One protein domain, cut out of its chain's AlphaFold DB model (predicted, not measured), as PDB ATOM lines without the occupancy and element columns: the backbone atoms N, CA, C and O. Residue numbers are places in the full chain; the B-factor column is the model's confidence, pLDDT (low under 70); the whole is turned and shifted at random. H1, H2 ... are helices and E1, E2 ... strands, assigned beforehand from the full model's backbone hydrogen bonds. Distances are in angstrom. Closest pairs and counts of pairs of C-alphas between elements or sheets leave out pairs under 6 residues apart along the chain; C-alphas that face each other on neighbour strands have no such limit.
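Overview. This is residues 381 to 534 of the 687 residues of the protein "SAP domain-containing protein" of Melampsora larici-populina (strain 98AG31 / pathotype 3-4-7) (UniProt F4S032). A small twisted sheet of four antiparallel strands, E1 to E4, has one long helix, H3, crossing over one face, and H3 is at the same time one of three long helices in an up-and-down bundle with the hairpin H1 and H2. The short helix H6 is on the opposite face, beside the strands and reached by a long loop from E4, while the two short helices H4 and H5 follow the last residue of H3, away from the sheet. The printed part has 154 residues, with six named helices and four named strands in the order H1 H2 H3 H4 H5 E1 E2 E3 E4 H6; the sheet's order is E1 E2 E3 E4, and the class is mixed, helices and strands. The whole is compact, with a radius of gyration of the C-alphas of 16.4 A and spans of 50 by 40 by 26 A.

Along the chain. Begin at the sheet and find C-alpha 471 at (29.115, -21.908, 39.659), where E1 starts; it runs over residues 471 to 476 for 15.5 A. E2 follows at residues 479 to 485, 18.8 A long, then E3 at 488 to 493, 16.8 A, and E4 at 499 to 502, 8.3 A. Now look for H3, residues 431 to 451, which runs 29.8 A from (29.623, -31.324, 37.772) to (45.214, -19.939, 60.423). H1 holds residues 381 to 400 over 28.4 A, and H2 holds residues 406 to 425 over 27.7 A. H4 is residues 453 to 456, 5.8 A, and H5 residues 460 to 464, 6.3 A. H6, residues 516 to 523, spans 10.1 A and ends at C-alpha 523, (44.558, -16.801, 28.397).

Arrangement. The strands form a meander, each the antiparallel neighbour of the one before, and each neighbour pair is a hairpin. Between E1 and E2, find N 479 and O 476 at 2.8 A and N 481 and O 473 at 2.9 A. Between E2 and E3, N 482 and O 490 are 2.8 A apart; between E3 and E4, N 500 and O 491 are 2.8 A apart. H3 is on the sheet at a height over the sheet of 9.1 A, over E1 and E2, and runs across the strands, at 83 degrees to E1 on the local plane. Its closest C-alphas to E1 are those of Gln 434 and Val 472, 5.3 A. H6 is on the opposite face, at a height over the sheet of 9.2 A, and only just over none of the strands: 2 of its C-alphas fall on each of E2, E3 and E4. Its closest C-alphas to E1 are those of Ile 522 and Thr 476, 7.1 A. Outward from H3, H1 touches it with residues 384 to 391 alone, closest at the C-alphas of Ile 384 and Ile 436, 7.1 A, at a shallow tilt of 31 degrees, the same way. H1 and H2 touch as a helical hairpin, closest at the C-alphas of Leu 399 and Lys 409, 6.4 A, at a shallow tilt of 9 degrees, opposite ways. H2 and H3 are close but not clearly touching, with the C-alphas of Leu 423 and Ala 435 closest at 5.8 A. H5 touches H3 at residues 446 to 450 alone, closest at the C-alphas of Val 463 and Lys 449, 5.8 A. H3 and H4 meet only through their link. Every O i to N i+4 pair is within hydrogen-bond range in H1, H2, H3, H5 and H6; H4 is too short for such a pair.

Size, cuts and confidence. The two C-alphas farthest apart, those of Pro 405 and Glu 532, are 52.6 A from each other. The printed part has no cut. The link from E4 to H6, residues 503 to 515, is long. The mean pLDDT of the printed part is 74.1, and 58 residues are under 70, among them residues 414 to 430 and 505 to 512.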
ATOM      1  N   CYS A 381      31.272 -42.165  44.002       44.53
ATOM      2  CA  CYS A 381      30.187 -41.370  44.597       44.53
ATOM      3  C   CYS A 381      30.331 -41.296  46.126       44.53
ATOM      4  O   CYS A 381      30.261 -40.213  46.699       44.53
ATOM      5  N   ASP A 382      30.672 -42.431  46.742       53.75
ATOM      6  CA  ASP A 382      30.889 -42.582  48.183       53.75
ATOM      7  C   ASP A 382      31.969 -41.629  48.722       53.75
ATOM      8  O   ASP A 382      31.855 -41.151  49.846       53.75
ATOM      9  N   SER A 383      33.005 -41.319  47.931       66.44
ATOM     10  CA  SER A 383      34.054 -40.365  48.312       66.44
ATOM     11  C   SER A 383      33.556 -38.916  48.298       66.44
ATOM     12  O   SER A 383      33.868 -38.161  49.220       66.44
ATOM     13  N   ILE A 384      32.737 -38.528  47.315       67.69
ATOM     14  CA  ILE A 384      32.137 -37.183  47.267       67.69
ATOM     15  C   ILE A 384      31.147 -37.019  48.422       67.69
ATOM     16  O   ILE A 384      31.247 -36.047  49.172       67.69
ATOM     17  N   ASP A 385      30.266 -38.000  48.637       73.56
ATOM     18  CA  ASP A 385      29.356 -38.022  49.784       73.56
ATOM     19  C   ASP A 385      30.126 -37.983  51.111       73.56
ATOM     20  O   ASP A 385      29.736 -37.256  52.027       73.56
ATOM     21  N   LEU A 386      31.243 -38.709  51.238       75.38
ATOM     22  CA  LEU A 386      32.086 -38.675  52.433       75.38
ATOM     23  C   LEU A 386      32.681 -37.281  52.667       75.38
ATOM     24  O   LEU A 386      32.593 -36.774  53.786       75.38
ATOM     25  N   HIS A 387      33.235 -36.638  51.636       72.75
ATOM     26  CA  HIS A 387      33.810 -35.295  51.750       72.75
ATOM     27  C   HIS A 387      32.748 -34.219  52.031       72.75
ATOM     28  O   HIS A 387      32.978 -33.361  52.884       72.75
ATOM     29  N   VAL A 388      31.571 -34.284  51.400       74.94
ATOM     30  CA  VAL A 388      30.451 -33.362  51.663       74.94
ATOM     31  C   VAL A 388      29.897 -33.565  53.077       74.94
ATOM     32  O   VAL A 388      29.687 -32.594  53.802       74.94
ATOM     33  N   ASN A 389      29.709 -34.808  53.533       77.88
ATOM     34  CA  ASN A 389      29.290 -35.088  54.913       77.88
ATOM     35  C   ASN A 389      30.350 -34.675  55.947       77.88
ATOM     36  O   ASN A 389      29.999 -34.226  57.037       77.88
ATOM     37  N   TRP A 390      31.634 -34.793  55.618       77.56
ATOM     38  CA  TRP A 390      32.736 -34.329  56.458       77.56
ATOM     39  C   TRP A 390      32.790 -32.796  56.552       77.56
ATOM     40  O   TRP A 390      32.862 -32.276  57.664       77.56
ATOM     41  N   TYR A 391      32.645 -32.069  55.438       73.75
ATOM     42  CA  TYR A 391      32.521 -30.606  55.447       73.75
ATOM     43  C   TYR A 391      31.293 -30.138  56.237       73.75
ATOM     44  O   TYR A 391      31.422 -29.257  57.081       73.75
ATOM     45  N   ASN A 392      30.132 -30.779  56.050       74.00
ATOM     46  CA  ASN A 392      28.933 -30.484  56.843       74.00
ATOM     47  C   ASN A 392      29.199 -30.670  58.351       74.00
ATOM     48  O   ASN A 392      28.909 -29.771  59.127       74.00
ATOM     49  N   ARG A 393      29.850 -31.768  58.770       79.50
ATOM     50  CA  ARG A 393      30.238 -31.986  60.182       79.50
ATOM     51  C   ARG A 393      31.216 -30.937  60.715       79.50
ATOM     52  O   ARG A 393      31.147 -30.607  61.896       79.50
ATOM     53  N   ILE A 394      32.141 -30.440  59.890       73.12
ATOM     54  CA  ILE A 394      33.027 -29.327  60.259       73.12
ATOM     55  C   ILE A 394      32.207 -28.046  60.443       73.12
ATOM     56  O   ILE A 394      32.370 -27.367  61.453       73.12
ATOM     57  N   PHE A 395      31.307 -27.744  59.506       71.94
ATOM     58  CA  PHE A 395      30.449 -26.564  59.542       71.94
ATOM     59  C   PHE A 395      29.525 -26.564  60.769       71.94
ATOM     60  O   PHE A 395      29.509 -25.587  61.515       71.94
ATOM     61  N   ASP A 396      28.845 -27.682  61.037       75.31
ATOM     62  CA  ASP A 396      27.991 -27.870  62.216       75.31
ATOM     63  C   ASP A 396      28.792 -27.643  63.518       75.31
ATOM     64  O   ASP A 396      28.384 -26.851  64.365       75.31
ATOM     65  N   LYS A 397      29.990 -28.238  63.645       76.44
ATOM     66  CA  LYS A 397      30.870 -28.051  64.818       76.44
ATOM     67  C   LYS A 397      31.389 -26.621  64.986       76.44
ATOM     68  O   LYS A 397      31.530 -26.164  66.118       76.44
ATOM     69  N   LEU A 398      31.720 -25.924  63.897       68.44
ATOM     70  CA  LEU A 398      32.121 -24.510  63.943       68.44
ATOM     71  C   LEU A 398      30.959 -23.624  64.401       68.44
ATOM     72  O   LEU A 398      31.167 -22.656  65.130       68.44
ATOM     73  N   LEU A 399      29.739 -23.972  63.995       70.56
ATOM     74  CA  LEU A 399      28.528 -23.224  64.298       70.56
ATOM     75  C   LEU A 399      28.018 -23.470  65.728       70.56
ATOM     76  O   LEU A 399      27.557 -22.531  66.376       70.56
ATOM     77  N   ASP A 400      28.181 -24.683  66.259       75.62
ATOM     78  CA  ASP A 400      27.970 -24.980  67.684       75.62
ATOM     79  C   ASP A 400      28.968 -24.220  68.583       75.62
ATOM     80  O   ASP A 400      28.624 -23.836  69.702       75.62
ATOM     81  N   ARG A 401      30.186 -23.954  68.082       67.38
ATOM     82  CA  ARG A 401      31.249 -23.187  68.767       67.38
ATOM     83  C   ARG A 401      31.067 -21.671  68.758       67.38
ATOM     84  O   ARG A 401      31.822 -20.975  69.431       67.38
ATOM     85  N   LEU A 402      30.099 -21.143  68.013       63.62
ATOM     86  CA  LEU A 402      29.800 -19.716  68.042       63.62
ATOM     87  C   LEU A 402      29.173 -19.314  69.386       63.62
ATOM     88  O   LEU A 402      28.094 -19.786  69.743       63.62
ATOM     89  N   GLU A 403      29.771 -18.331  70.059       66.88
ATOM     90  CA  GLU A 403      29.122 -17.580  71.150       66.88
ATOM     91  C   GLU A 403      28.151 -16.490  70.628       66.88
ATOM     92  O   GLU A 403      27.660 -15.663  71.394       66.88
ATOM     93  N   SER A 404      27.852 -16.487  69.322       65.50
ATOM     94  CA  SER A 404      26.860 -15.595  68.707       65.50
ATOM     95  C   SER A 404      25.419 -15.912  69.149       65.50
ATOM     96  O   SER A 404      25.108 -17.068  69.464       65.50
ATOM     97  N   PRO A 405      24.508 -14.920  69.089       70.19
ATOM     98  CA  PRO A 405      23.060 -15.123  69.109       70.19
ATOM     99  C   PRO A 405      22.569 -16.269  68.210       70.19
ATOM    100  O   PRO A 405      23.124 -16.539  67.146       70.19
ATOM    101  N   GLU A 406      21.462 -16.908  68.597       75.25
ATOM    102  CA  GLU A 406      20.855 -17.981  67.791       75.25
ATOM    103  C   GLU A 406      20.342 -17.498  66.420       75.25
ATOM    104  O   GLU A 406      20.197 -18.312  65.514       75.25
ATOM    105  N   GLU A 407      20.116 -16.193  66.234       64.88
ATOM    106  CA  GLU A 407      19.737 -15.599  64.944       64.88
ATOM    107  C   GLU A 407      20.902 -15.654  63.935       64.88
ATOM    108  O   GLU A 407      20.743 -16.236  62.862       64.88
ATOM    109  N   ASP A 408      22.108 -15.223  64.328       59.84
ATOM    110  CA  ASP A 408      23.347 -15.397  63.549       59.84
ATOM    111  C   ASP A 408      23.610 -16.875  63.220       59.84
ATOM    112  O   ASP A 408      23.977 -17.228  62.097       59.84
ATOM    113  N   LYS A 409      23.408 -17.771  64.198       66.44
ATOM    114  CA  LYS A 409      23.535 -19.221  63.986       66.44
ATOM    115  C   LYS A 409      22.465 -19.759  63.046       66.44
ATOM    116  O   LYS A 409      22.720 -20.736  62.344       66.44
ATOM    117  N   GLN A 410      21.273 -19.168  63.020       68.88
ATOM    118  CA  GLN A 410      20.212 -19.553  62.100       68.88
ATOM    119  C   GLN A 410      20.504 -19.065  60.676       68.88
ATOM    120  O   GLN A 410      20.273 -19.824  59.735       68.88
ATOM    121  N   ASP A 411      21.073 -17.871  60.503       57.41
ATOM    122  CA  ASP A 411      21.515 -17.372  59.196       57.41
ATOM    123  C   ASP A 411      22.756 -18.094  58.669       57.41
ATOM    124  O   ASP A 411      22.793 -18.452  57.492       57.41
ATOM    125  N   LEU A 412      23.713 -18.457  59.524       60.97
ATOM    126  CA  LEU A 412      24.808 -19.336  59.111       60.97
ATOM    127  C   LEU A 412      24.327 -20.774  58.844       60.97
ATOM    128  O   LEU A 412      24.786 -21.384  57.882       60.97
ATOM    129  N   LYS A 413      23.327 -21.300  59.572       70.25
ATOM    130  CA  LYS A 413      22.643 -22.557  59.198       70.25
ATOM    131  C   LYS A 413      21.957 -22.440  57.832       70.25
ATOM    132  O   LYS A 413      22.057 -23.374  57.040       70.25
ATOM    133  N   ARG A 414      21.310 -21.310  57.515       60.53
ATOM    134  CA  ARG A 414      20.750 -21.041  56.176       60.53
ATOM    135  C   ARG A 414      21.856 -21.004  55.119       60.53
ATOM    136  O   ARG A 414      21.700 -21.657  54.093       60.53
ATOM    137  N   LEU A 415      22.978 -20.330  55.378       57.03
ATOM    138  CA  LEU A 415      24.119 -20.259  54.460       57.03
ATOM    139  C   LEU A 415      24.721 -21.650  54.200       57.03
ATOM    140  O   LEU A 415      24.840 -22.046  53.046       57.03
ATOM    141  N   GLY A 416      24.986 -22.437  55.247       63.66
ATOM    142  CA  GLY A 416      25.459 -23.820  55.124       63.66
ATOM    143  C   GLY A 416      24.457 -24.744  54.424       63.66
ATOM    144  O   GLY A 416      24.852 -25.585  53.618       63.66
ATOM    145  N   MET A 417      23.149 -24.560  54.647       59.50
ATOM    146  CA  MET A 417      22.107 -25.267  53.891       59.50
ATOM    147  C   MET A 417      22.056 -24.851  52.415       59.50
ATOM    148  O   MET A 417      21.826 -25.715  51.573       59.50
ATOM    149  N   ILE A 418      22.304 -23.578  52.089       55.34
ATOM    150  CA  ILE A 418      22.437 -23.095  50.706       55.34
ATOM    151  C   ILE A 418      23.676 -23.720  50.060       55.34
ATOM    152  O   ILE A 418      23.551 -24.325  49.000       55.34
ATOM    153  N   THR A 419      24.839 -23.691  50.722       63.34
ATOM    154  CA  THR A 419      26.063 -24.356  50.243       63.34
ATOM    155  C   THR A 419      25.844 -25.854  50.032       63.34
ATOM    156  O   THR A 419      26.278 -26.402  49.024       63.34
ATOM    157  N   LYS A 420      25.123 -26.529  50.935       65.56
ATOM    158  CA  LYS A 420      24.771 -27.948  50.799       65.56
ATOM    159  C   LYS A 420      23.808 -28.207  49.640       65.56
ATOM    160  O   LYS A 420      24.003 -29.179  48.919       65.56
ATOM    161  N   ALA A 421      22.789 -27.368  49.452       60.75
ATOM    162  CA  ALA A 421      21.865 -27.478  48.326       60.75
ATOM    163  C   ALA A 421      22.601 -27.282  46.992       60.75
ATOM    164  O   ALA A 421      22.464 -28.118  46.108       60.75
ATOM    165  N   GLN A 422      23.461 -26.264  46.899       64.25
ATOM    166  CA  GLN A 422      24.309 -25.998  45.734       64.25
ATOM    167  C   GLN A 422      25.289 -27.153  45.462       64.25
ATOM    168  O   GLN A 422      25.376 -27.624  44.336       64.25
ATOM    169  N   LEU A 423      25.974 -27.689  46.479       62.75
ATOM    170  CA  LEU A 423      26.869 -28.848  46.313       62.75
ATOM    171  C   LEU A 423      26.133 -30.131  45.880       62.75
ATOM    172  O   LEU A 423      26.733 -30.968  45.210       62.75
ATOM    173  N   ILE A 424      24.856 -30.295  46.244       60.50
ATOM    174  CA  ILE A 424      24.000 -31.393  45.760       60.50
ATOM    175  C   ILE A 424      23.518 -31.121  44.326       60.50
ATOM    176  O   ILE A 424      23.468 -32.045  43.517       60.50
ATOM    177  N   GLU A 425      23.195 -29.873  43.990       59.78
ATOM    178  CA  GLU A 425      22.792 -29.462  42.640       59.78
ATOM    179  C   GLU A 425      23.947 -29.596  41.629       59.78
ATOM    180  O   GLU A 425      23.696 -29.930  40.481       59.78
ATOM    181  N   ILE A 426      25.203 -29.461  42.076       60.62
ATOM    182  CA  ILE A 426      26.439 -29.652  41.288       60.62
ATOM    183  C   ILE A 426      26.959 -31.118  41.399       60.62
ATOM    184  O   ILE A 426      28.157 -31.379  41.320       60.62
ATOM    185  N   SER A 427      26.101 -32.122  41.630       51.91
ATOM    186  CA  SER A 427      26.537 -33.529  41.825       51.91
ATOM    187  C   SER A 427      26.181 -34.509  40.692       51.91
ATOM    188  O   SER A 427      26.538 -35.692  40.757       51.91
ATOM    189  N   VAL A 428      25.518 -34.042  39.630       51.50
ATOM    190  CA  VAL A 428      24.734 -34.843  38.670       51.50
ATOM    191  C   VAL A 428      25.376 -34.911  37.267       51.50
ATOM    192  O   VAL A 428      24.702 -35.134  36.264       51.50
ATOM    193  N   GLY A 429      26.707 -34.814  37.164       56.38
ATOM    194  CA  GLY A 429      27.418 -34.982  35.886       56.38
ATOM    195  C   GLY A 429      28.934 -34.797  35.975       56.38
ATOM    196  O   GLY A 429      29.542 -35.115  36.999       56.38
ATOM    197  N   ASP A 430      29.532 -34.215  34.927       61.81
ATOM    198  CA  ASP A 430      30.893 -33.630  34.968       61.81
ATOM    199  C   ASP A 430      31.034 -32.602  36.111       61.81
ATOM    200  O   ASP A 430      32.113 -32.402  36.674       61.81
ATOM    201  N   GLU A 431      29.893 -32.041  36.524       70.69
ATOM    202  CA  GLU A 431      29.623 -31.324  37.772       70.69
ATOM    203  C   GLU A 431      30.363 -31.903  38.990       70.69
ATOM    204  O   GLU A 431      30.850 -31.144  39.816       70.69
ATOM    205  N   LYS A 432      30.573 -33.226  39.085       76.56
ATOM    206  CA  LYS A 432      31.374 -33.831  40.167       76.56
ATOM    207  C   LYS A 432      32.738 -33.163  40.354       76.56
ATOM    208  O   LYS A 432      33.113 -32.857  41.485       76.56
ATOM    209  N   ILE A 433      33.477 -32.910  39.269       79.56
ATOM    210  CA  ILE A 433      34.795 -32.252  39.329       79.56
ATOM    211  C   ILE A 433      34.636 -30.804  39.819       79.56
ATOM    212  O   ILE A 433      35.457 -30.320  40.602       79.56
ATOM    213  N   GLN A 434      33.544 -30.141  39.435       81.38
ATOM    214  CA  GLN A 434      33.188 -28.787  39.864       81.38
ATOM    215  C   GLN A 434      32.819 -28.744  41.358       81.38
ATOM    216  O   GLN A 434      33.324 -27.881  42.070       81.38
ATOM    217  N   ALA A 435      32.039 -29.702  41.872       81.81
ATOM    218  CA  ALA A 435      31.705 -29.829  43.293       81.81
ATOM    219  C   ALA A 435      32.929 -30.162  44.155       81.81
ATOM    220  O   ALA A 435      33.117 -29.555  45.206       81.81
ATOM    221  N   ILE A 436      33.807 -31.062  43.700       84.12
ATOM    222  CA  ILE A 436      35.082 -31.365  44.371       84.12
ATOM    223  C   ILE A 436      35.981 -30.119  44.415       84.12
ATOM    224  O   ILE A 436      36.566 -29.818  45.455       84.12
ATOM    225  N   SER A 437      36.052 -29.359  43.320       85.88
ATOM    226  CA  SER A 437      36.834 -28.118  43.233       85.88
ATOM    227  C   SER A 437      36.240 -26.999  44.102       85.88
ATOM    228  O   SER A 437      36.973 -26.333  44.830       85.88
ATOM    229  N   CYS A 438      34.912 -26.850  44.115       84.38
ATOM    230  CA  CYS A 438      34.171 -25.967  45.020       84.38
ATOM    231  C   CYS A 438      34.457 -26.304  46.490       84.38
ATOM    232  O   CYS A 438      34.809 -25.432  47.284       84.38
ATOM    233  N   LEU A 439      34.378 -27.588  46.847       85.81
ATOM    234  CA  LEU A 439      34.604 -28.065  48.205       85.81
ATOM    235  C   LEU A 439      36.052 -27.832  48.655       85.81
ATOM    236  O   LEU A 439      36.278 -27.339  49.759       85.81
ATOM    237  N   ARG A 440      37.028 -28.103  47.776       90.56
ATOM    238  CA  ARG A 440      38.440 -27.747  47.978       90.56
ATOM    239  C   ARG A 440      38.613 -26.254  48.242       90.56
ATOM    240  O   ARG A 440      39.255 -25.898  49.223       90.56
ATOM    241  N   PHE A 441      38.015 -25.393  47.417       89.00
ATOM    242  CA  PHE A 441      38.059 -23.939  47.596       89.00
ATOM    243  C   PHE A 441      37.470 -23.504  48.945       89.00
ATOM    244  O   PHE A 441      38.115 -22.759  49.680       89.00
ATOM    245  N   LEU A 442      36.293 -24.011  49.325       86.69
ATOM    246  CA  LEU A 442      35.669 -23.707  50.617       86.69
ATOM    247  C   LEU A 442      36.548 -24.144  51.801       86.69
ATOM    248  O   LEU A 442      36.695 -23.392  52.764       86.69
ATOM    249  N   ILE A 443      37.186 -25.315  51.717       89.31
ATOM    250  CA  ILE A 443      38.099 -25.818  52.755       89.31
ATOM    251  C   ILE A 443      39.401 -25.016  52.801       89.31
ATOM    252  O   ILE A 443      39.847 -24.687  53.893       89.31
ATOM    253  N   ALA A 444      39.985 -24.645  51.661       91.06
ATOM    254  CA  ALA A 444      41.182 -23.802  51.610       91.06
ATOM    255  C   ALA A 444      40.913 -22.396  52.173       91.06
ATOM    256  O   ALA A 444      41.720 -21.847  52.923       91.06
ATOM    257  N   ARG A 445      39.740 -21.829  51.861       87.81
ATOM    258  CA  ARG A 445      39.257 -20.561  52.422       87.81
ATOM    259  C   ARG A 445      39.057 -20.653  53.933       87.81
ATOM    260  O   ARG A 445      39.514 -19.756  54.636       87.81
ATOM    261  N   LEU A 446      38.432 -21.727  54.417       87.38
ATOM    262  CA  LEU A 446      38.279 -22.017  55.843       87.38
ATOM    263  C   LEU A 446      39.642 -22.172  56.529       87.38
ATOM    264  O   LEU A 446      39.890 -21.498  57.522       87.38
ATOM    265  N   TYR A 447      40.531 -23.003  55.979       91.75
ATOM    266  CA  TYR A 447      41.878 -23.249  56.492       91.75
ATOM    267  C   TYR A 447      42.650 -21.938  56.647       91.75
ATOM    268  O   TYR A 447      43.027 -21.589  57.762       91.75
ATOM    269  N   ASN A 448      42.771 -21.155  55.567       88.75
ATOM    270  CA  ASN A 448      43.479 -19.875  55.593       88.75
ATOM    271  C   ASN A 448      42.878 -18.913  56.627       88.75
ATOM    272  O   ASN A 448      43.624 -18.239  57.332       88.75
ATOM    273  N   LYS A 449      41.544 -18.858  56.757       86.75
ATOM    274  CA  LYS A 449      40.900 -17.981  57.743       86.75
ATOM    275  C   LYS A 449      41.126 -18.436  59.184       86.75
ATOM    276  O   LYS A 449      41.391 -17.573  60.018       86.75
ATOM    277  N   LEU A 450      41.065 -19.741  59.471       86.44
ATOM    278  CA  LEU A 450      41.382 -20.295  60.793       86.44
ATOM    279  C   LEU A 450      42.853 -20.048  61.160       86.44
ATOM    280  O   LEU A 450      43.123 -19.618  62.277       86.44
ATOM    281  N   SER A 451      43.785 -20.222  60.218       86.44
ATOM    282  CA  SER A 451      45.214 -19.939  60.423       86.44
ATOM    283  C   SER A 451      45.517 -18.472  60.756       86.44
ATOM    284  O   SER A 451      46.501 -18.213  61.436       86.44
ATOM    285  N   THR A 452      44.683 -17.515  60.327       83.12
ATOM    286  CA  THR A 452      44.843 -16.082  60.659       83.12
ATOM    287  C   THR A 452      44.059 -15.620  61.896       83.12
ATOM    288  O   THR A 452      44.149 -14.452  62.270       83.12
ATOM    289  N   MET A 453      43.247 -16.479  62.529       76.62
ATOM    290  CA  MET A 453      42.350 -16.042  63.614       76.62
ATOM    291  C   MET A 453      43.082 -15.536  64.862       76.62
ATOM    292  O   MET A 453      42.554 -14.658  65.547       76.62
ATOM    293  N   GLU A 454      44.263 -16.079  65.165       64.81
ATOM    294  CA  GLU A 454      45.004 -15.756  66.392       64.81
ATOM    295  C   GLU A 454      45.549 -14.317  66.408       64.81
ATOM    296  O   GLU A 454      45.725 -13.750  67.483       64.81
ATOM    297  N   GLU A 455      45.763 -13.701  65.238       61.72
ATOM    298  CA  GLU A 455      46.338 -12.351  65.125       61.72
ATOM    299  C   GLU A 455      45.285 -11.230  65.152       61.72
ATOM    300  O   GLU A 455      45.506 -10.181  65.755       61.72
ATOM    301  N   GLU A 456      44.137 -11.424  64.491       58.12
ATOM    302  CA  GLU A 456      43.166 -10.340  64.258       58.12
ATOM    303  C   GLU A 456      42.105 -10.190  65.364       58.12
ATOM    304  O   GLU A 456      41.403  -9.179  65.410       58.12
ATOM    305  N   GLY A 457      41.882 -11.222  66.188       63.84
ATOM    306  CA  GLY A 457      40.656 -11.325  66.998       63.84
ATOM    307  C   GLY A 457      39.374 -11.456  66.152       63.84
ATOM    308  O   GLY A 457      38.263 -11.319  66.670       63.84
ATOM    309  N   SER A 458      39.526 -11.711  64.846       68.00
ATOM    310  CA  SER A 458      38.451 -11.886  63.870       68.00
ATOM    311  C   SER A 458      37.489 -12.984  64.317       68.00
ATOM    312  O   SER A 458      37.891 -14.121  64.553       68.00
ATOM    313  N   SER A 459      36.197 -12.663  64.416       72.44
ATOM    314  CA  SER A 459      35.194 -13.604  64.921       72.44
ATOM    315  C   SER A 459      35.018 -14.822  64.004       72.44
ATOM    316  O   SER A 459      35.120 -14.713  62.779       72.44
ATOM    317  N   LEU A 460      34.653 -15.976  64.578       69.56
ATOM    318  CA  LEU A 460      34.278 -17.183  63.817       69.56
ATOM    319  C   LEU A 460      33.150 -16.913  62.799       69.56
ATOM    320  O   LEU A 460      33.087 -17.558  61.757       69.56
ATOM    321  N   PHE A 461      32.297 -15.915  63.049       68.12
ATOM    322  CA  PHE A 461      31.285 -15.460  62.093       68.12
ATOM    323  C   PHE A 461      31.912 -14.955  60.779       68.12
ATOM    324  O   PHE A 461      31.419 -15.275  59.700       68.12
ATOM    325  N   SER A 462      33.041 -14.235  60.839       71.75
ATOM    326  CA  SER A 462      33.783 -13.786  59.646       71.75
ATOM    327  C   SER A 462      34.428 -14.936  58.858       71.75
ATOM    328  O   SER A 462      34.627 -14.821  57.649       71.75
ATOM    329  N   VAL A 463      34.720 -16.054  59.532       67.94
ATOM    330  CA  VAL A 463      35.234 -17.291  58.926       67.94
ATOM    331  C   VAL A 463      34.114 -18.048  58.212       67.94
ATOM    332  O   VAL A 463      34.316 -18.551  57.112       67.94
ATOM    333  N   LEU A 464      32.929 -18.105  58.826       66.69
ATOM    334  CA  LEU A 464      31.748 -18.799  58.304       66.69
ATOM    335  C   LEU A 464      30.974 -17.982  57.259       66.69
ATOM    336  O   LEU A 464      30.219 -18.560  56.481       66.69
ATOM    337  N   SER A 465      31.218 -16.670  57.172       70.25
ATOM    338  CA  SER A 465      30.741 -15.771  56.106       70.25
ATOM    339  C   SER A 465      31.475 -15.998  54.771       70.25
ATOM    340  O   SER A 465      31.921 -15.054  54.114       70.25
ATOM    341  N   LEU A 466      31.647 -17.260  54.364       68.12
ATOM    342  CA  LEU A 466      32.195 -17.593  53.052       68.12
ATOM    343  C   LEU A 466      31.168 -17.235  51.965       68.12
ATOM    344  O   LEU A 466      30.012 -17.645  52.068       68.12
ATOM    345  N   PRO A 467      31.560 -16.493  50.916       70.00
ATOM    346  CA  PRO A 467      30.655 -16.173  49.821       70.00
ATOM    347  C   PRO A 467      30.265 -17.442  49.051       70.00
ATOM    348  O   PRO A 467      31.118 -18.273  48.728       70.00
ATOM    349  N   SER A 468      28.972 -17.583  48.763       68.88
ATOM    350  CA  SER A 468      28.402 -18.762  48.109       68.88
ATOM    351  C   SER A 468      28.945 -18.941  46.694       68.88
ATOM    352  O   SER A 468      28.759 -18.080  45.837       68.88
ATOM    353  N   VAL A 469      29.560 -20.089  46.419       72.00
ATOM    354  CA  VAL A 469      30.032 -20.426  45.072       72.00
ATOM    355  C   VAL A 469      28.828 -20.831  44.212       72.00
ATOM    356  O   VAL A 469      28.282 -21.920  44.363       72.00
ATOM    357  N   ILE A 470      28.395 -19.935  43.324       72.19
ATOM    358  CA  ILE A 470      27.205 -20.089  42.468       72.19
ATOM    359  C   ILE A 470      27.464 -21.074  41.322       72.19
ATOM    360  O   ILE A 470      26.573 -21.819  40.924       72.19
ATOM    361  N   LYS A 471      28.677 -21.050  40.765       80.25
ATOM    362  CA  LYS A 471      29.115 -21.908  39.659       80.25
ATOM    363  C   LYS A 471      30.621 -22.114  39.758       80.25
ATOM    364  O   LYS A 471      31.319 -21.179  40.149       80.25
ATOM    365  N   VAL A 472      31.107 -23.290  39.367       80.81
ATOM    366  CA  VAL A 472      32.534 -23.565  39.149       80.81
ATOM    367  C   VAL A 472      32.715 -24.122  37.744       80.81
ATOM    368  O   VAL A 472      31.966 -25.006  37.340       80.81
ATOM    369  N   GLU A 473      33.713 -23.639  37.012       82.44
ATOM    370  CA  GLU A 473      34.111 -24.180  35.708       82.44
ATOM    371  C   GLU A 473      35.618 -24.475  35.734       82.44
ATOM    372  O   GLU A 473      36.386 -23.724  36.334       82.44
ATOM    373  N   GLU A 474      36.064 -25.575  35.124       79.38
ATOM    374  CA  GLU A 474      37.497 -25.823  34.918       79.38
ATOM    375  C   GLU A 474      37.940 -25.070  33.657       79.38
ATOM    376  O   GLU A 474      37.516 -25.393  32.551       79.38
ATOM    377  N   VAL A 475      38.754 -24.027  33.836       76.19
ATOM    378  CA  VAL A 475      39.201 -23.134  32.748       76.19
ATOM    379  C   VAL A 475      40.399 -23.742  32.021       76.19
ATOM    380  O   VAL A 475      40.551 -23.619  30.810       76.19
ATOM    381  N   THR A 476      41.250 -24.444  32.764       72.81
ATOM    382  CA  THR A 476      42.252 -25.354  32.218       72.81
ATOM    383  C   THR A 476      42.558 -26.431  33.249       72.81
ATOM    384  O   THR A 476      42.294 -26.229  34.429       72.81
ATOM    385  N   LYS A 477      43.152 -27.551  32.825       71.62
ATOM    386  CA  LYS A 477      43.504 -28.677  33.694       71.62
ATOM    387  C   LYS A 477      44.230 -28.212  34.972       71.62
ATOM    388  O   LYS A 477      45.406 -27.842  34.915       71.62
ATOM    389  N   GLY A 478      43.540 -28.267  36.112       68.06
ATOM    390  CA  GLY A 478      44.055 -27.853  37.422       68.06
ATOM    391  C   GLY A 478      43.829 -26.387  37.832       68.06
ATOM    392  O   GLY A 478      44.288 -26.015  38.914       68.06
ATOM    393  N   ILE A 479      43.139 -25.569  37.029       74.19
ATOM    394  CA  ILE A 479      42.627 -24.241  37.415       74.19
ATOM    395  C   ILE A 479      41.119 -24.182  37.171       74.19
ATOM    396  O   ILE A 479      40.641 -24.334  36.043       74.19
ATOM    397  N   SER A 480      40.380 -23.830  38.217       79.00
ATOM    398  CA  SER A 480      38.955 -23.548  38.138       79.00
ATOM    399  C   SER A 480      38.692 -22.064  38.353       79.00
ATOM    400  O   SER A 480      39.358 -21.417  39.163       79.00
ATOM    401  N   CYS A 481      37.691 -21.528  37.658       79.00
ATOM    402  CA  CYS A 481      37.055 -20.288  38.071       79.00
ATOM    403  C   CYS A 481      35.805 -20.602  38.903       79.00
ATOM    404  O   CYS A 481      35.171 -21.645  38.733       79.00
ATOM    405  N   GLY A 482      35.460 -19.706  39.822       72.69
ATOM    406  CA  GLY A 482      34.245 -19.772  40.623       72.69
ATOM    407  C   GLY A 482      33.536 -18.425  40.632       72.69
ATOM    408  O   GLY A 482      34.170 -17.398  40.864       72.69
ATOM    409  N   MET A 483      32.222 -18.408  40.414       70.94
ATOM    410  CA  MET A 483      31.417 -17.202  40.630       70.94
ATOM    411  C   MET A 483      30.997 -17.132  42.101       70.94
ATOM    412  O   MET A 483      30.214 -17.966  42.550       70.94
ATOM    413  N   LEU A 484      31.505 -16.151  42.852       62.06
ATOM    414  CA  LEU A 484      31.187 -15.951  44.280       62.06
ATOM    415  C   LEU A 484      29.952 -15.074  44.516       62.06
ATOM    416  O   LEU A 484      29.357 -15.068  45.590       62.06
ATOM    417  N   THR A 485      29.593 -14.295  43.503       67.50
ATOM    418  CA  THR A 485      28.362 -13.510  43.401       67.50
ATOM    419  C   THR A 485      27.993 -13.429  41.919       67.50
ATOM    420  O   THR A 485      28.753 -13.880  41.062       67.50
ATOM    421  N   SER A 486      26.884 -12.779  41.570       62.81
ATOM    422  CA  SER A 486      26.550 -12.471  40.170       62.81
ATOM    423  C   SER A 486      27.493 -11.458  39.488       62.81
ATOM    424  O   SER A 486      27.189 -11.014  38.380       62.81
ATOM    425  N   LYS A 487      28.596 -11.045  40.140       71.25
ATOM    426  CA  LYS A 487      29.541 -10.024  39.648       71.25
ATOM    427  C   LYS A 487      31.027 -10.267  39.966       71.25
ATOM    428  O   LYS A 487      31.840  -9.449  39.553       71.25
ATOM    429  N   GLU A 488      31.399 -11.328  40.688       83.94
ATOM    430  CA  GLU A 488      32.809 -11.628  40.995       83.94
ATOM    431  C   GLU A 488      33.173 -13.063  40.605       83.94
ATOM    432  O   GLU A 488      32.684 -14.025  41.205       83.94
ATOM    433  N   THR A 489      34.077 -13.171  39.630       86.19
ATOM    434  CA  THR A 489      34.757 -14.407  39.234       86.19
ATOM    435  C   THR A 489      36.104 -14.482  39.949       86.19
ATOM    436  O   THR A 489      36.962 -13.618  39.757       86.19
ATOM    437  N   VAL A 490      36.308 -15.524  40.753       89.88
ATOM    438  CA  VAL A 490      37.613 -15.869  41.339       89.88
ATOM    439  C   VAL A 490      38.260 -17.012  40.577       89.88
ATOM    440  O   VAL A 490      37.561 -17.846  40.011       89.88
ATOM    441  N   TYR A 491      39.587 -17.084  40.605       91.44
ATOM    442  CA  TYR A 491      40.365 -18.163  39.997       91.44
ATOM    443  C   TYR A 491      41.160 -18.878  41.086       91.44
ATOM    444  O   TYR A 491      41.756 -18.231  41.947       91.44
ATOM    445  N   PHE A 492      41.153 -20.208  41.073       92.62
ATOM    446  CA  PHE A 492      41.783 -21.020  42.107       92.62
ATOM    447  C   PHE A 492      42.331 -22.341  41.554       92.62
ATOM    448  O   PHE A 492      41.876 -22.853  40.529       92.62
ATOM    449  N   ILE A 493      43.318 -22.908  42.246       92.81
ATOM    450  CA  ILE A 493      43.938 -24.185  41.874       92.81
ATOM    451  C   ILE A 493      42.963 -25.328  42.200       92.81
ATOM    452  O   ILE A 493      42.691 -25.602  43.370       92.81
ATOM    453  N   SER A 494      42.465 -26.046  41.189       90.44
ATOM    454  CA  SER A 494      41.445 -27.106  41.342       90.44
ATOM    455  C   SER A 494      41.906 -28.286  42.204       90.44
ATOM    456  O   SER A 494      41.079 -29.048  42.704       90.44
ATOM    457  N   TYR A 495      43.220 -28.453  42.382       90.06
ATOM    458  CA  TYR A 495      43.821 -29.476  43.243       90.06
ATOM    459  C   TYR A 495      43.793 -29.125  44.736       90.06
ATOM    460  O   TYR A 495      43.676 -30.034  45.552       90.06
ATOM    461  N   THR A 496      43.902 -27.844  45.104       94.06
ATOM    462  CA  THR A 496      44.140 -27.407  46.497       94.06
ATOM    463  C   THR A 496      43.044 -26.496  47.045       94.06
ATOM    464  O   THR A 496      42.875 -26.406  48.258       94.06
ATOM    465  N   GLY A 497      42.292 -25.830  46.163       91.69
ATOM    466  CA  GLY A 497      41.353 -24.764  46.507       91.69
ATOM    467  C   GLY A 497      41.998 -23.386  46.694       91.69
ATOM    468  O   GLY A 497      41.300 -22.435  47.037       91.69
ATOM    469  N   GLU A 498      43.312 -23.258  46.501       92.19
ATOM    470  CA  GLU A 498      44.044 -22.018  46.768       92.19
ATOM    471  C   GLU A 498      43.719 -20.917  45.745       92.19
ATOM    472  O   GLU A 498      43.738 -21.149  44.536       92.19
ATOM    473  N   LEU A 499      43.417 -19.719  46.250       91.25
ATOM    474  CA  LEU A 499      42.997 -18.549  45.477       91.25
ATOM    475  C   LEU A 499      44.188 -17.882  44.765       91.25
ATOM    476  O   LEU A 499      45.123 -17.432  45.421       91.25
ATOM    477  N   LEU A 500      44.091 -17.740  43.443       91.19
ATOM    478  CA  LEU A 500      45.065 -17.051  42.581       91.19
ATOM    479  C   LEU A 500      44.754 -15.551  42.409       91.19
ATOM    480  O   LEU A 500      45.655 -14.752  42.167       91.19
ATOM    481  N   GLY A 501      43.476 -15.172  42.505       89.00
ATOM    482  CA  GLY A 501      42.996 -13.792  42.363       89.00
ATOM    483  C   GLY A 501      41.525 -13.722  41.937       89.00
ATOM    484  O   GLY A 501      40.854 -14.754  41.829       89.00
ATOM    485  N   SER A 502      41.020 -12.513  41.680       87.81
ATOM    486  CA  SER A 502      39.694 -12.288  41.087       87.81
ATOM    487  C   SER A 502      39.726 -11.283  39.932       87.81
ATOM    488  O   SER A 502      40.538 -10.362  39.918       87.81
ATOM    489  N   ASP A 503      38.833 -11.467  38.955       81.06
ATOM    490  CA  ASP A 503      38.605 -10.539  37.826       81.06
ATOM    491  C   ASP A 503      37.543  -9.484  38.200       81.06
ATOM    492  O   ASP A 503      36.618  -9.149  37.456       81.06
ATOM    493  N   SER A 504      37.605  -9.005  39.444       73.38
ATOM    494  CA  SER A 504      36.603  -8.101  39.998       73.38
ATOM    495  C   SER A 504      36.961  -6.653  39.680       73.38
ATOM    496  O   SER A 504      37.469  -5.921  40.527       73.38
ATOM    497  N   GLN A 505      36.622  -6.202  38.467       58.09
ATOM    498  CA  GLN A 505      36.763  -4.797  38.029       58.09
ATOM    499  C   GLN A 505      36.057  -3.776  38.952       58.09
ATOM    500  O   GLN A 505      36.257  -2.571  38.831       58.09
ATOM    501  N   LEU A 506      35.208  -4.257  39.869       53.72
ATOM    502  CA  LEU A 506      34.488  -3.477  40.875       53.72
ATOM    503  C   LEU A 506      35.274  -3.278  42.183       53.72
ATOM    504  O   LEU A 506      34.876  -2.450  43.001       53.72
ATOM    505  N   VAL A 507      36.354  -4.032  42.411       55.22
ATOM    506  CA  VAL A 507      37.159  -3.967  43.635       55.22
ATOM    507  C   VAL A 507      38.425  -3.158  43.370       55.22
ATOM    508  O   VAL A 507      39.358  -3.610  42.721       55.22
ATOM    509  N   SER A 508      38.483  -1.953  43.936       55.34
ATOM    510  CA  SER A 508      39.610  -1.017  43.818       55.34
ATOM    511  C   SER A 508      40.862  -1.400  44.631       55.34
ATOM    512  O   SER A 508      41.734  -0.559  44.847       55.34
ATOM    513  N   ASP A 509      40.966  -2.654  45.083       61.97
ATOM    514  CA  ASP A 509      42.128  -3.202  45.788       61.97
ATOM    515  C   ASP A 509      43.017  -3.988  44.805       61.97
ATOM    516  O   ASP A 509      42.735  -5.160  44.531       61.97
ATOM    517  N   PRO A 510      44.110  -3.394  44.281       61.22
ATOM    518  CA  PRO A 510      44.960  -4.044  43.284       61.22
ATOM    519  C   PRO A 510      45.665  -5.304  43.811       61.22
ATOM    520  O   PRO A 510      46.221  -6.057  43.016       61.22
ATOM    521  N   LYS A 511      45.630  -5.569  45.127       62.19
ATOM    522  CA  LYS A 511      46.183  -6.790  45.736       62.19
ATOM    523  C   LYS A 511      45.384  -8.057  45.413       62.19
ATOM    524  O   LYS A 511      45.867  -9.145  45.709       62.19
ATOM    525  N   ARG A 512      44.173  -7.935  44.855       66.25
ATOM    526  CA  ARG A 512      43.325  -9.083  44.470       66.25
ATOM    527  C   ARG A 512      43.430  -9.474  43.001       66.25
ATOM    528  O   ARG A 512      42.925 -10.533  42.629       66.25
ATOM    529  N   ASN A 513      44.074  -8.642  42.189       83.31
ATOM    530  CA  ASN A 513      44.247  -8.902  40.769       83.31
ATOM    531  C   ASN A 513      45.062 -10.186  40.565       83.31
ATOM    532  O   ASN A 513      46.077 -10.404  41.227       83.31
ATOM    533  N   ILE A 514      44.633 -11.005  39.607       87.31
ATOM    534  CA  ILE A 514      45.414 -12.151  39.134       87.31
ATOM    535  C   ILE A 514      46.752 -11.620  38.599       87.31
ATOM    536  O   ILE A 514      46.791 -10.624  37.874       87.31
ATOM    537  N   ARG A 515      47.860 -12.281  38.943       89.12
ATOM    538  CA  ARG A 515      49.182 -11.937  38.402       89.12
ATOM    539  C   ARG A 515      49.207 -12.069  36.884       89.12
ATOM    540  O   ARG A 515      48.653 -13.022  36.344       89.12
ATOM    541  N   SER A 516      49.957 -11.201  36.210       87.38
ATOM    542  CA  SER A 516      50.053 -11.202  34.746       87.38
ATOM    543  C   SER A 516      50.574 -12.517  34.149       87.38
ATOM    544  O   SER A 516      50.200 -12.841  33.033       87.38
ATOM    545  N   ASP A 517      51.407 -13.289  34.861       88.75
ATOM    546  CA  ASP A 517      51.903 -14.590  34.383       88.75
ATOM    547  C   ASP A 517      50.861 -15.713  34.523       88.75
ATOM    548  O   ASP A 517      50.757 -16.567  33.644       88.75
ATOM    549  N   TRP A 518      50.039 -15.688  35.576       91.50
ATOM    550  CA  TRP A 518      48.860 -16.552  35.685       91.50
ATOM    551  C   TRP A 518      47.765 -16.137  34.699       91.50
ATOM    552  O   TRP A 518      47.118 -16.997  34.112       91.50
ATOM    553  N   GLU A 519      47.577 -14.838  34.473       89.94
ATOM    554  CA  GLU A 519      46.630 -14.305  33.494       89.94
ATOM    555  C   GLU A 519      47.048 -14.664  32.052       89.94
ATOM    556  O   GLU A 519      46.220 -15.147  31.280       89.94
ATOM    557  N   GLU A 520      48.332 -14.511  31.703       89.12
ATOM    558  CA  GLU A 520      48.929 -14.986  30.443       89.12
ATOM    559  C   GLU A 520      48.764 -16.507  30.311       89.12
ATOM    560  O   GLU A 520      48.311 -16.995  29.275       89.12
ATOM    561  N   PHE A 521      49.042 -17.268  31.374       88.25
ATOM    562  CA  PHE A 521      48.883 -18.721  31.391       88.25
ATOM    563  C   PHE A 521      47.433 -19.167  31.152       88.25
ATOM    564  O   PHE A 521      47.202 -20.035  30.312       88.25
ATOM    565  N   ILE A 522      46.463 -18.552  31.835       88.69
ATOM    566  CA  ILE A 522      45.030 -18.830  31.672       88.69
ATOM    567  C   ILE A 522      44.573 -18.455  30.252       88.69
ATOM    568  O   ILE A 522      43.959 -19.277  29.581       88.69
ATOM    569  N   LYS A 523      44.928 -17.263  29.751       87.06
ATOM    570  CA  LYS A 523      44.558 -16.801  28.397       87.06
ATOM    571  C   LYS A 523      45.225 -17.597  27.271       87.06
ATOM    572  O   LYS A 523      44.657 -17.699  26.189       87.06
ATOM    573  N   SER A 524      46.421 -18.145  27.496       84.12
ATOM    574  CA  SER A 524      47.179 -18.901  26.482       84.12
ATOM    575  C   SER A 524      46.645 -20.310  26.203       84.12
ATOM    576  O   SER A 524      47.158 -20.986  25.312       84.12
ATOM    577  N   ARG A 525      45.639 -20.768  26.956       80.56
ATOM    578  CA  ARG A 525      45.080 -22.117  26.859       80.56
ATOM    579  C   ARG A 525      43.620 -22.043  26.425       80.56
ATOM    580  O   ARG A 525      42.771 -21.638  27.212       80.56
ATOM    581  N   SER A 526      43.323 -22.456  25.189       71.00
ATOM    582  CA  SER A 526      41.926 -22.640  24.783       71.00
ATOM    583  C   SER A 526      41.294 -23.790  25.567       71.00
ATOM    584  O   SER A 526      41.958 -24.777  25.894       71.00
ATOM    585  N   ILE A 527      39.985 -23.691  25.797       67.50
ATOM    586  CA  ILE A 527      39.156 -24.778  26.338       67.50
ATOM    587  C   ILE A 527      39.215 -26.007  25.406       67.50
ATOM    588  O   ILE A 527      39.197 -27.145  25.872       67.50
ATOM    589  N   ASP A 528      39.387 -25.794  24.098       73.19
ATOM    590  CA  ASP A 528      39.548 -26.869  23.107       73.19
ATOM    591  C   ASP A 528      40.828 -27.706  23.330       73.19
ATOM    592  O   ASP A 528      40.851 -28.910  23.068       73.19
ATOM    593  N   ASP A 529      41.883 -27.087  23.876       71.50
ATOM    594  CA  ASP A 529      43.220 -27.675  24.040       71.50
ATOM    595  C   ASP A 529      43.441 -28.323  25.422       71.50
ATOM    596  O   ASP A 529      44.568 -28.694  25.765       71.50
ATOM    597  N   ILE A 530      42.392 -28.517  26.237       68.00
ATOM    598  CA  ILE A 530      42.490 -29.119  27.589       68.00
ATOM    599  C   ILE A 530      43.202 -30.490  27.585       68.00
ATOM    600  O   ILE A 530      43.856 -30.847  28.565       68.00
ATOM    601  N   ASN A 531      43.156 -31.234  26.474       70.31
ATOM    602  CA  ASN A 531      43.861 -32.514  26.324       70.31
ATOM    603  C   ASN A 531      45.369 -32.386  26.017       70.31
ATOM    604  O   ASN A 531      46.122 -33.308  26.331       70.31
ATOM    605  N   GLU A 532      45.828 -31.275  25.423       71.00
ATOM    606  CA  GLU A 532      47.261 -30.983  25.219       71.00
ATOM    607  C   GLU A 532      47.848 -30.092  26.335       71.00
ATOM    608  O   GLU A 532      49.069 -29.945  26.458       71.00
ATOM    609  N   CYS A 533      46.993 -29.536  27.199       64.00
ATOM    610  CA  CYS A 533      47.381 -28.764  28.371       64.00
ATOM    611  C   CYS A 533      48.259 -29.576  29.337       64.00
ATOM    612  O   CYS A 533      47.790 -30.484  30.030       64.00
ATOM    613  N   LYS A 534      49.531 -29.168  29.451       78.19
ATOM    614  CA  LYS A 534      50.461 -29.646  30.488       78.19
ATOM    615  C   LYS A 534      49.816 -29.599  31.868       78.19
ATOM    616  O   LYS A 534      49.138 -28.617  32.196       78.19
TER     617      LYS A 534